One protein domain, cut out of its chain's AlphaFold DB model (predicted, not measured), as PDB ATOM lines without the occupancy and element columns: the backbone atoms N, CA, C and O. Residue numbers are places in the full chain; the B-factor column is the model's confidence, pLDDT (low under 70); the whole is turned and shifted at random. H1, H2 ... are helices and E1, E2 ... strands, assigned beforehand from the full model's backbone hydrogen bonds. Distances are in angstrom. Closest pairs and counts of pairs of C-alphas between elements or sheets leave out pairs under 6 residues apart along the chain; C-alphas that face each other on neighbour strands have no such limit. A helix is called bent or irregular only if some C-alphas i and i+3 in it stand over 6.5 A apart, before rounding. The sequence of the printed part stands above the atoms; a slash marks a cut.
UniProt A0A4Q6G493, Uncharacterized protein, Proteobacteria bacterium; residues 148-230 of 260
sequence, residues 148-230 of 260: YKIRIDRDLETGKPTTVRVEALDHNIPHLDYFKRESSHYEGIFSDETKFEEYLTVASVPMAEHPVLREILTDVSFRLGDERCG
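What this domain is: This is residues 148 to 230 of the 260 residues of an uncharacterized protein of Proteobacteria bacterium (UniProt A0A4Q6G493). A twisted wall of four antiparallel strands is covered on one face by two helices, the long H2 running slantwise over E2, E1 and part of E4, and the short H1 over the edge strand E3. The other face of the sheet has no named helix on it. The printed part has 83 residues, with four named strands and then two named helices, E1 E2 E3 E4 H1 H2, and the sheet's order is E2 E1 E4 E3. The class is mixed, helices and strands, in two layers, that is, helices on one face of a sheet. The whole is compact, with a radius of gyration of the C-alphas of 12.4 A, yet elongated in outline, spanning 39 by 22 by 18 A.

How they stand to each other: E1, residues 148 to 154, and E2, residues 161 to 169, form a hairpin, antiparallel at 165 degrees, with N 151 and O 165 2.8 A apart. E3, residues 178 to 181, and E4, residues 185 to 191, form a second hairpin, at 170 degrees, with N 180 and O 187 2.8 A apart. E1 and E4 are antiparallel neighbours at 160 degrees, with N 148 and O 190 2.7 A apart. E2 and E3 are the edge strands, and they are apart. H1, residues 196 to 202, is on the sheet over E3 at a height of 8.0 A, slantwise at 54 degrees on the local plane; the closest C-alphas of the two are those of Phe 179 and Tyr 199, 5.5 A apart. H2, residues 207 to 228, is on the same face, also at 8.0 A, over E2 and E1 and only just over E4, with 3 C-alphas falling on E4. It runs slantwise, at 38 degrees to E1 on the local plane, and its closest C-alphas with E2 are those of Val 166 and Val 220, 7.8 A apart. H2 touches H1 with its residues 210 to 217 alone, at a steep tilt of 46 degrees, opposite ways; Phe 196 and Arg 214 have the closest C-alphas, 6.8 A apart. Every O i to N i+4 pair is within hydrogen-bond range in H1, and 16 of 18 are in H2.

Where its parts are: E1 begins at C-alpha 148, (156.201, 159.849, 161.454), and is 19.2 A long. E2 is 22.5 A, E3 10.3 A, E4 19.7 A and H1 10.1 A long. H2 is 31.1 A long, from C-alpha 207 at (137.663, 155.970, 147.698) to C-alpha 228 at (157.310, 166.689, 169.305). It is irregular, with C-alphas 208 and 211 7.2 A apart.

The domain as a whole: The two C-alphas farthest apart are those of Glu 157 and Gly 230, 39.7 A. The printed part has no cut and no long link. The mean pLDDT of the printed part is 70.1, and 35 residues are under 70, among them residues 168 to 177, 191 to 199 and 218 to 230.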
ATOM      1  N   TYR A 148     156.929 160.871 160.728       72.81
ATOM      2  CA  TYR A 148     156.201 159.849 161.454       72.81
ATOM      3  C   TYR A 148     155.988 158.629 160.571       72.81
ATOM      4  O   TYR A 148     155.577 158.721 159.416       72.81
ATOM      5  N   LYS A 149     156.215 157.454 161.143       77.75
ATOM      6  CA  LYS A 149     155.800 156.176 160.589       77.75
ATOM      7  C   LYS A 149     154.464 155.785 161.195       77.75
ATOM      8  O   LYS A 149     154.339 155.667 162.411       77.75
ATOM      9  N   ILE A 150     153.482 155.517 160.352       80.38
ATOM     10  CA  ILE A 150     152.144 155.117 160.777       80.38
ATOM     11  C   ILE A 150     151.791 153.727 160.262       80.38
ATOM     12  O   ILE A 150     152.158 153.324 159.158       80.38
ATOM     13  N   ARG A 151     151.034 152.994 161.074       86.94
ATOM     14  CA  ARG A 151     150.384 151.740 160.713       86.94
ATOM     15  C   ARG A 151     148.932 151.763 161.178       86.94
ATOM     16  O   ARG A 151     148.667 151.936 162.365       86.94
ATOM     17  N   ILE A 152     148.005 151.529 160.257       85.06
ATOM     18  CA  ILE A 152     146.565 151.483 160.524       85.06
ATOM     19  C   ILE A 152     146.069 150.072 160.206       85.06
ATOM     20  O   ILE A 152     145.933 149.700 159.043       85.06
ATOM     21  N   ASP A 153     145.822 149.259 161.229       85.44
ATOM     22  CA  ASP A 153     145.271 147.913 161.052       85.44
ATOM     23  C   ASP A 153     143.787 148.002 160.652       85.44
ATOM     24  O   ASP A 153     143.034 148.812 161.201       85.44
ATOM     25  N   ARG A 154     143.343 147.155 159.717       82.38
ATOM     26  CA  ARG A 154     141.966 147.159 159.187       82.38
ATOM     27  C   ARG A 154     141.209 145.886 159.535       82.38
ATOM     28  O   ARG A 154     141.759 144.786 159.531       82.38
ATOM     29  N   ASP A 155     139.917 146.044 159.756       77.44
ATOM     30  CA  ASP A 155     138.974 144.942 159.808       77.44
ATOM     31  C   ASP A 155     138.770 144.379 158.389       77.44
ATOM     32  O   ASP A 155     138.531 145.123 157.432       77.44
ATOM     33  N   LEU A 156     138.921 143.064 158.225       77.12
ATOM     34  CA  LEU A 156     138.892 142.419 156.905       77.12
ATOM     35  C   LEU A 156     137.475 142.288 156.331       77.12
ATOM     36  O   LEU A 156     137.331 142.173 155.116       77.12
ATOM     37  N   GLU A 157     136.443 142.309 157.176       73.19
ATOM     38  CA  GLU A 157     135.046 142.159 156.757       73.19
ATOM     39  C   GLU A 157     134.424 143.509 156.384       73.19
ATOM     40  O   GLU A 157     133.673 143.614 155.417       73.19
ATOM     41  N   THR A 158     134.764 144.555 157.136       71.31
ATOM     42  CA  THR A 158     134.179 145.895 157.010       71.31
ATOM     43  C   THR A 158     135.110 146.907 156.345       71.31
ATOM     44  O   THR A 158     134.649 147.969 155.932       71.31
ATOM     45  N   GLY A 159     136.410 146.611 156.251       64.50
ATOM     46  CA  GLY A 159     137.432 147.523 155.729       64.50
ATOM     47  C   GLY A 159     137.771 148.689 156.659       64.50
ATOM     48  O   GLY A 159     138.636 149.490 156.327       64.50
ATOM     49  N   LYS A 160     137.122 148.795 157.824       73.19
ATOM     50  CA  LYS A 160     137.294 149.931 158.731       73.19
ATOM     51  C   LYS A 160     138.606 149.843 159.516       73.19
ATOM     52  O   LYS A 160     139.036 148.738 159.856       73.19
ATOM     53  N   PRO A 161     139.229 150.984 159.850       73.38
ATOM     54  CA  PRO A 161     140.389 151.002 160.730       73.38
ATOM     55  C   PRO A 161     140.006 150.525 162.138       73.38
ATOM     56  O   PRO A 161     138.939 150.856 162.652       73.38
ATOM     57  N   THR A 162     140.879 149.727 162.749       76.69
ATOM     58  CA  THR A 162     140.672 149.119 164.077       76.69
ATOM     59  C   THR A 162     141.681 149.618 165.097       76.69
ATOM     60  O   THR A 162     141.320 149.905 166.232       76.69
ATOM     61  N   THR A 163     142.952 149.713 164.702       77.81
ATOM     62  CA  THR A 163     144.051 150.161 165.559       77.81
ATOM     63  C   THR A 163     144.975 151.055 164.751       77.81
ATOM     64  O   THR A 163     145.346 150.705 163.632       77.81
ATOM     65  N   VAL A 164     145.374 152.182 165.335       76.00
ATOM     66  CA  VAL A 164     146.362 153.103 164.768       76.00
ATOM     67  C   VAL A 164     147.609 153.044 165.641       76.00
ATOM     68  O   VAL A 164     147.521 153.137 166.864       76.00
ATOM     69  N   ARG A 165     148.770 152.841 165.022       75.62
ATOM     70  CA  ARG A 165     150.078 152.874 165.680       75.62
ATOM     71  C   ARG A 165     150.940 153.896 164.975       75.62
ATOM     72  O   ARG A 165     151.005 153.877 163.747       75.62
ATOM     73  N   VAL A 166     151.612 154.736 165.749       71.62
ATOM     74  CA  VAL A 166     152.469 155.789 165.214       71.62
ATOM     75  C   VAL A 166     153.811 155.774 165.930       71.62
ATOM     76  O   VAL A 166     153.876 155.546 167.137       71.62
ATOM     77  N   GLU A 167     154.872 155.974 165.165       71.75
ATOM     78  CA  GLU A 167     156.258 155.987 165.611       71.75
ATOM     79  C   GLU A 167     156.945 157.213 164.999       71.75
ATOM     80  O   GLU A 167     156.978 157.355 163.781       71.75
ATOM     81  N   ALA A 168     157.478 158.110 165.829       65.94
ATOM     82  CA  ALA A 168     158.263 159.244 165.342       65.94
ATOM     83  C   ALA A 168     159.617 158.758 164.802       65.94
ATOM     84  O   ALA A 168     160.271 157.911 165.418       65.94
ATOM     85  N   LEU A 169     160.027 159.288 163.655       59.66
ATOM     86  CA  LEU A 169     161.285 158.970 162.994       59.66
ATOM     87  C   LEU A 169     162.327 160.057 163.259       59.66
ATOM     88  O   LEU A 169     162.006 161.231 163.412       59.66
ATOM     89  N   ASP A 170     163.592 159.646 163.312       54.16
ATOM     90  CA  ASP A 170     164.710 160.561 163.530       54.16
ATOM     91  C   ASP A 170     165.056 161.355 162.255       54.16
ATOM     92  O   ASP A 170     164.999 160.822 161.144       54.16
ATOM     93  N   HIS A 171     165.503 162.601 162.431       48.75
ATOM     94  CA  HIS A 171     165.910 163.539 161.373       48.75
ATOM     95  C   HIS A 171     167.049 163.021 160.474       48.75
ATOM     96  O   HIS A 171     167.288 163.550 159.393       48.75
ATOM     97  N   ASN A 172     167.765 161.981 160.910       44.94
ATOM     98  CA  ASN A 172     168.867 161.371 160.167       44.94
ATOM     99  C   ASN A 172     168.426 160.291 159.164       44.94
ATOM    100  O   ASN A 172     169.265 159.740 158.445       44.94
ATOM    101  N   ILE A 173     167.140 159.929 159.134       46.94
ATOM    102  CA  ILE A 173     166.628 158.891 158.237       46.94
ATOM    103  C   ILE A 173     166.297 159.538 156.887       46.94
ATOM    104  O   ILE A 173     165.476 160.449 156.855       46.94
ATOM    105  N   PRO A 174     166.884 159.077 155.765       44.41
ATOM    106  CA  PRO A 174     166.561 159.619 154.452       44.41
ATOM    107  C   PRO A 174     165.059 159.489 154.174       44.41
ATOM    108  O   PRO A 174     164.508 158.385 154.155       44.41
ATOM    109  N   HIS A 175     164.422 160.642 153.989       53.84
ATOM    110  CA  HIS A 175     162.980 160.786 153.845       53.84
ATOM    111  C   HIS A 175     162.531 160.313 152.466       53.84
ATOM    112  O   HIS A 175     162.917 160.865 151.435       53.84
ATOM    113  N   LEU A 176     161.700 159.280 152.456       62.41
ATOM    114  CA  LEU A 176     160.864 158.945 151.318       62.41
ATOM    115  C   LEU A 176     159.461 158.810 151.872       62.41
ATOM    116  O   LEU A 176     159.105 157.755 152.398       62.41
ATOM    117  N   ASP A 177     158.703 159.897 151.797       65.50
ATOM    118  CA  ASP A 177     157.282 159.862 152.100       65.50
ATOM    119  C   ASP A 177     156.631 158.766 151.255       65.50
ATOM    120  O   ASP A 177     156.828 158.672 150.037       65.50
ATOM    121  N   TYR A 178     155.874 157.894 151.909       76.69
ATOM    122  CA  TYR A 178     155.139 156.852 151.218       76.69
ATOM    123  C   TYR A 178     153.892 156.468 151.987       76.69
ATOM    124  O   TYR A 178     153.837 156.515 153.212       76.69
ATOM    125  N   PHE A 179     152.914 155.964 151.246       80.19
ATOM    126  CA  PHE A 179     151.813 155.217 151.818       80.19
ATOM    127  C   PHE A 179     151.593 153.961 151.004       80.19
ATOM    128  O   PHE A 179     151.713 153.953 149.776       80.19
ATOM    129  N   LYS A 180     151.288 152.880 151.701       84.06
ATOM    130  CA  LYS A 180     151.110 151.570 151.116       84.06
ATOM    131  C   LYS A 180     149.908 150.895 151.741       84.06
ATOM    132  O   LYS A 180     149.677 150.936 152.949       84.06
ATOM    133  N   ARG A 181     149.155 150.225 150.880       85.12
ATOM    134  CA  ARG A 181     148.071 149.342 151.271       85.12
ATOM    135  C   ARG A 181     148.552 147.903 151.286       85.12
ATOM    136  O   ARG A 181     149.019 147.386 150.274       85.12
ATOM    137  N   GLU A 182     148.337 147.249 152.412       87.75
ATOM    138  CA  GLU A 182     148.499 145.816 152.576       87.75
ATOM    139  C   GLU A 182     147.132 145.139 152.724       87.75
ATOM    140  O   GLU A 182     146.082 145.771 152.881       87.75
ATOM    141  N   SER A 183     147.132 143.808 152.665       84.12
ATOM    142  CA  SER A 183     145.899 143.021 152.798       84.12
ATOM    143  C   SER A 183     145.173 143.270 154.130       84.12
ATOM    144  O   SER A 183     143.946 143.338 154.149       84.12
ATOM    145  N   SER A 184     145.924 143.456 155.220       85.31
ATOM    146  CA  SER A 184     145.413 143.566 156.595       85.31
ATOM    147  C   SER A 184     145.651 144.913 157.273       85.31
ATOM    148  O   SER A 184     145.226 145.099 158.413       85.31
ATOM    149  N   HIS A 185     146.325 145.857 156.616       89.69
ATOM    150  CA  HIS A 185     146.660 147.157 157.200       89.69
ATOM    151  C   HIS A 185     147.054 148.178 156.131       89.69
ATOM    152  O   HIS A 185     147.287 147.832 154.975       89.69
ATOM    153  N   TYR A 186     147.159 149.429 156.550       86.06
ATOM    154  CA  TYR A 186     147.848 150.499 155.845       86.06
ATOM    155  C   TYR A 186     149.147 150.825 156.576       86.06
ATOM    156  O   TYR A 186     149.196 150.745 157.805       86.06
ATOM    157  N   GLU A 187     150.191 151.183 155.842       85.94
ATOM    158  CA  GLU A 187     151.449 151.659 156.413       85.94
ATOM    159  C   GLU A 187     151.994 152.841 155.619       85.94
ATOM    160  O   GLU A 187     151.829 152.903 154.402       85.94
ATOM    161  N   GLY A 188     152.657 153.772 156.294       80.50
ATOM    162  CA  GLY A 188     153.290 154.900 155.628       80.50
ATOM    163  C   GLY A 188     154.329 155.606 156.468       80.50
ATOM    164  O   GLY A 188     154.426 155.379 157.675       80.50
ATOM    165  N   ILE A 189     155.090 156.454 155.793       76.25
ATOM    166  CA  ILE A 189     155.980 157.447 156.378       76.25
ATOM    167  C   ILE A 189     155.549 158.803 155.831       76.25
ATOM    168  O   ILE A 189     155.368 158.934 154.622       76.25
ATOM    169  N   PHE A 190     155.370 159.768 156.726       72.25
ATOM    170  CA  PHE A 190     154.841 161.091 156.422       72.25
ATOM    171  C   PHE A 190     155.507 162.152 157.283       72.25
ATOM    172  O   PHE A 190     155.835 161.868 158.433       72.25
ATOM    173  N   SER A 191     155.637 163.365 156.772       68.00
ATOM    174  CA  SER A 191     155.871 164.564 157.561       68.00
ATOM    175  C   SER A 191     154.572 165.289 157.937       68.00
ATOM    176  O   SER A 191     153.486 164.981 157.439       68.00
ATOM    177  N   ASP A 192     154.688 166.264 158.831       61.91
ATOM    178  CA  ASP A 192     153.702 167.336 159.043       61.91
ATOM    179  C   ASP A 192     153.340 168.089 157.746       61.91
ATOM    180  O   ASP A 192     152.186 168.468 157.556       61.91
ATOM    181  N   GLU A 193     154.276 168.212 156.805       59.97
ATOM    182  CA  GLU A 193     154.054 168.835 155.490       59.97
ATOM    183  C   GLU A 193     153.390 167.912 154.443       59.97
ATOM    184  O   GLU A 193     153.019 168.355 153.348       59.97
ATOM    185  N   THR A 194     153.240 166.613 154.725       63.91
ATOM    186  CA  THR A 194     152.726 165.652 153.743       63.91
ATOM    187  C   THR A 194     151.252 165.921 153.399       63.91
ATOM    188  O   THR A 194     150.341 165.768 154.212       63.91
ATOM    189  N   LYS A 195     150.977 166.161 152.111       65.50
ATOM    190  CA  LYS A 195     149.617 166.172 151.547       65.50
ATOM    191  C   LYS A 195     149.058 164.750 151.389       65.50
ATOM    192  O   LYS A 195     149.218 164.120 150.345       65.50
ATOM    193  N   PHE A 196     148.381 164.236 152.417       65.25
ATOM    194  CA  PHE A 196     147.923 162.832 152.494       65.25
ATOM    195  C   PHE A 196     147.095 162.336 151.297       65.25
ATOM    196  O   PHE A 196     147.132 161.151 150.965       65.25
ATOM    197  N   GLU A 197     146.353 163.220 150.637       63.47
ATOM    198  CA  GLU A 197     145.407 162.886 149.562       63.47
ATOM    199  C   GLU A 197     146.093 162.262 148.338       63.47
ATOM    200  O   GLU A 197     145.581 161.315 147.727       63.47
ATOM    201  N   GLU A 198     147.299 162.736 148.029       62.72
ATOM    202  CA  GLU A 198     148.121 162.214 146.941       62.72
ATOM    203  C   GLU A 198     148.585 160.781 147.262       62.72
ATOM    204  O   GLU A 198     148.512 159.876 146.423       62.72
ATOM    205  N   TYR A 199     148.944 160.527 148.521       69.19
ATOM    206  CA  TYR A 199     149.453 159.238 148.986       69.19
ATOM    207  C   TYR A 199     148.376 158.156 149.111       69.19
ATOM    208  O   TYR A 199     148.630 156.996 148.773       69.19
ATOM    209  N   LEU A 200     147.153 158.507 149.528       73.06
ATOM    210  CA  LEU A 200     146.021 157.567 149.553       73.06
ATOM    211  C   LEU A 200     145.701 157.038 148.146       73.06
ATOM    212  O   LEU A 200     145.382 155.857 147.965       73.06
ATOM    213  N   THR A 201     145.827 157.908 147.143       68.62
ATOM    214  CA  THR A 201     145.605 157.566 145.736       68.62
ATOM    215  C   THR A 201     146.714 156.658 145.205       68.62
ATOM    216  O   THR A 201     146.419 155.601 144.640       68.62
ATOM    217  N   VAL A 202     147.985 157.001 145.450       68.75
ATOM    218  CA  VAL A 202     149.150 156.179 145.062       68.75
ATOM    219  C   VAL A 202     149.084 154.782 145.685       68.75
ATOM    220  O   VAL A 202     149.318 153.778 145.011       68.75
ATOM    221  N   ALA A 203     148.670 154.692 146.947       73.38
ATOM    222  CA  ALA A 203     148.516 153.433 147.667       73.38
ATOM    223  C   ALA A 203     147.326 152.575 147.194       73.38
ATOM    224  O   ALA A 203     147.092 151.498 147.747       73.38
ATOM    225  N   SER A 204     146.561 153.019 146.186       80.50
ATOM    226  CA  SER A 204     145.378 152.314 145.674       80.50
ATOM    227  C   SER A 204     144.353 152.001 146.779       80.50
ATOM    228  O   SER A 204     143.761 150.912 146.836       80.50
ATOM    229  N   VAL A 205     144.162 152.957 147.693       77.69
ATOM    230  CA  VAL A 205     143.146 152.890 148.748       77.69
ATOM    231  C   VAL A 205     141.765 153.105 148.119       77.69
ATOM    232  O   VAL A 205     141.608 154.020 147.306       77.69
ATOM    233  N   PRO A 206     140.741 152.306 148.468       79.44
ATOM    234  CA  PRO A 206     139.387 152.520 147.967       79.44
ATOM    235  C   PRO A 206     138.841 153.889 148.381       79.44
ATOM    236  O   PRO A 206     138.905 154.237 149.555       79.44
ATOM    237  N   MET A 207     138.216 154.621 147.453       75.50
ATOM    238  CA  MET A 207     137.663 155.970 147.698       75.50
ATOM    239  C   MET A 207     136.709 156.040 148.901       75.50
ATOM    240  O   MET A 207     136.640 157.055 149.582       75.50
ATOM    241  N   ALA A 208     135.999 154.947 149.202       73.19
ATOM    242  CA  ALA A 208     135.111 154.863 150.363       73.19
ATOM    243  C   ALA A 208     135.847 154.946 151.716       73.19
ATOM    244  O   ALA A 208     135.236 155.302 152.719       73.19
ATOM    245  N   GLU A 209     137.138 154.613 151.753       71.88
ATOM    246  CA  GLU A 209     137.967 154.619 152.964       71.88
ATOM    247  C   GLU A 209     138.759 155.932 153.125       71.88
ATOM    248  O   GLU A 209     139.284 156.203 154.204       71.88
ATOM    249  N   HIS A 210     138.817 156.773 152.082       78.62
ATOM    250  CA  HIS A 210     139.603 158.016 152.072       78.62
ATOM    251  C   HIS A 210     139.210 159.010 153.169       78.62
ATOM    252  O   HIS A 210     140.118 159.483 153.848       78.62
ATOM    253  N   PRO A 211     137.915 159.314 153.408       73.94
ATOM    254  CA  PRO A 211     137.547 160.322 154.403       73.94
ATOM    255  C   PRO A 211     138.016 159.952 155.813       73.94
ATOM    256  O   PRO A 211     138.574 160.784 156.520       73.94
ATOM    257  N   VAL A 212     137.854 158.678 156.189       75.31
ATOM    258  CA  VAL A 212     138.225 158.178 157.520       75.31
ATOM    259  C   VAL A 212     139.744 158.149 157.690       75.31
ATOM    260  O   VAL A 212     140.256 158.511 158.744       75.31
ATOM    261  N   LEU A 213     140.483 157.729 156.660       75.31
ATOM    262  CA  LEU A 213     141.944 157.710 156.718       75.31
ATOM    263  C   LEU A 213     142.531 159.122 156.737       75.31
ATOM    264  O   LEU A 213     143.483 159.351 157.472       75.31
ATOM    265  N   ARG A 214     141.945 160.067 155.993       71.88
ATOM    266  CA  ARG A 214     142.339 161.479 156.037       71.88
ATOM    267  C   ARG A 214     142.157 162.052 157.439       71.88
ATOM    268  O   ARG A 214     143.096 162.628 157.966       71.88
ATOM    269  N   GLU A 215     140.998 161.840 158.059       71.50
ATOM    270  CA  GLU A 215     140.730 162.306 159.426       71.50
ATOM    271  C   GLU A 215     141.757 161.757 160.432       71.50
ATOM    272  O   GLU A 215     142.333 162.523 161.202       71.50
ATOM    273  N   ILE A 216     142.047 160.452 160.374       70.94
ATOM    274  CA  ILE A 216     143.043 159.812 161.247       70.94
ATOM    275  C   ILE A 216     144.443 160.387 161.015       70.94
ATOM    276  O   ILE A 216     145.142 160.684 161.978       70.94
ATOM    277  N   LEU A 217     144.869 160.516 159.756       74.12
ATOM    278  CA  LEU A 217     146.203 161.011 159.417       74.12
ATOM    279  C   LEU A 217     146.383 162.468 159.852       74.12
ATOM    280  O   LEU A 217     147.400 162.796 160.453       74.12
ATOM    281  N   THR A 218     145.371 163.312 159.642       69.25
ATOM    282  CA  THR A 218     145.384 164.707 160.093       69.25
ATOM    283  C   THR A 218     145.427 164.821 161.620       69.25
ATOM    284  O   THR A 218     146.235 165.585 162.139       69.25
ATOM    285  N   ASP A 219     144.610 164.057 162.355       66.81
ATOM    286  CA  ASP A 219     144.619 164.069 163.829       66.81
ATOM    287  C   ASP A 219     145.959 163.570 164.394       66.81
ATOM    288  O   ASP A 219     146.486 164.139 165.348       66.81
ATOM    289  N   VAL A 220     146.547 162.542 163.776       66.69
ATOM    290  CA  VAL A 220     147.863 162.015 164.158       66.69
ATOM    291  C   VAL A 220     148.969 163.041 163.927       66.69
ATOM    292  O   VAL A 220     149.770 163.260 164.835       66.69
ATOM    293  N   SER A 221     149.018 163.672 162.752       65.44
ATOM    294  CA  SER A 221     150.038 164.682 162.454       65.44
ATOM    295  C   SER A 221     149.914 165.902 163.354       65.44
ATOM    296  O   SER A 221     150.930 166.372 163.849       65.44
ATOM    297  N   PHE A 222     148.689 166.350 163.638       60.56
ATOM    298  CA  PHE A 222     148.449 167.459 164.559       60.56
ATOM    299  C   PHE A 222     148.952 167.133 165.974       60.56
ATOM    300  O   PHE A 222     149.797 167.838 166.512       60.56
ATOM    301  N   ARG A 223     148.516 166.008 166.560       58.81
ATOM    302  CA  ARG A 223     148.911 165.640 167.933       58.81
ATOM    303  C   ARG A 223     150.405 165.390 168.083       58.81
ATOM    304  O   ARG A 223     150.976 165.708 169.118       58.81
ATOM    305  N   LEU A 224     151.037 164.777 167.085       61.03
ATOM    306  CA  LEU A 224     152.469 164.508 167.152       61.03
ATOM    307  C   LEU A 224     153.307 165.748 166.854       61.03
ATOM    308  O   LEU A 224     154.363 165.883 167.467       61.03
ATOM    309  N   GLY A 225     152.824 166.648 165.994       55.56
ATOM    310  CA  GLY A 225     153.389 167.985 165.836       55.56
ATOM    311  C   GLY A 225     153.389 168.722 167.171       55.56
ATOM    312  O   GLY A 225     154.442 169.148 167.636       55.56
ATOM    313  N   ASP A 226     152.255 168.730 167.870       51.47
ATOM    314  CA  ASP A 226     152.140 169.353 169.192       51.47
ATOM    315  C   ASP A 226     153.074 168.707 170.236       51.47
ATOM    316  O   ASP A 226     153.752 169.399 170.996       51.47
ATOM    317  N   GLU A 227     153.157 167.372 170.275       52.44
ATOM    318  CA  GLU A 227     153.960 166.643 171.270       52.44
ATOM    319  C   GLU A 227     155.476 166.646 170.985       52.44
ATOM    320  O   GLU A 227     156.272 166.382 171.897       52.44
ATOM    321  N   ARG A 228     155.906 166.870 169.734       51.44
ATOM    322  CA  ARG A 228     157.310 166.689 169.305       51.44
ATOM    323  C   ARG A 228     157.955 167.918 168.670       51.44
ATOM    324  O   ARG A 228     159.178 168.014 168.758       51.44
ATOM    325  N   CYS A 229     157.181 168.833 168.089       48.00
ATOM    326  CA  CYS A 229     157.675 170.061 167.450       48.00
ATOM    327  C   CYS A 229     157.573 171.305 168.341       48.00
ATOM    328  O   CYS A 229     158.018 172.369 167.925       48.00
ATOM    329  N   GLY A 230     157.028 171.196 169.559       48.12
ATOM    330  CA  GLY A 230     156.926 172.328 170.480       48.12
ATOM    331  C   GLY A 230     158.283 172.987 170.757       48.12
ATOM    332  O   GLY A 230     159.208 172.351 171.272       48.12
TER     333      GLY A 230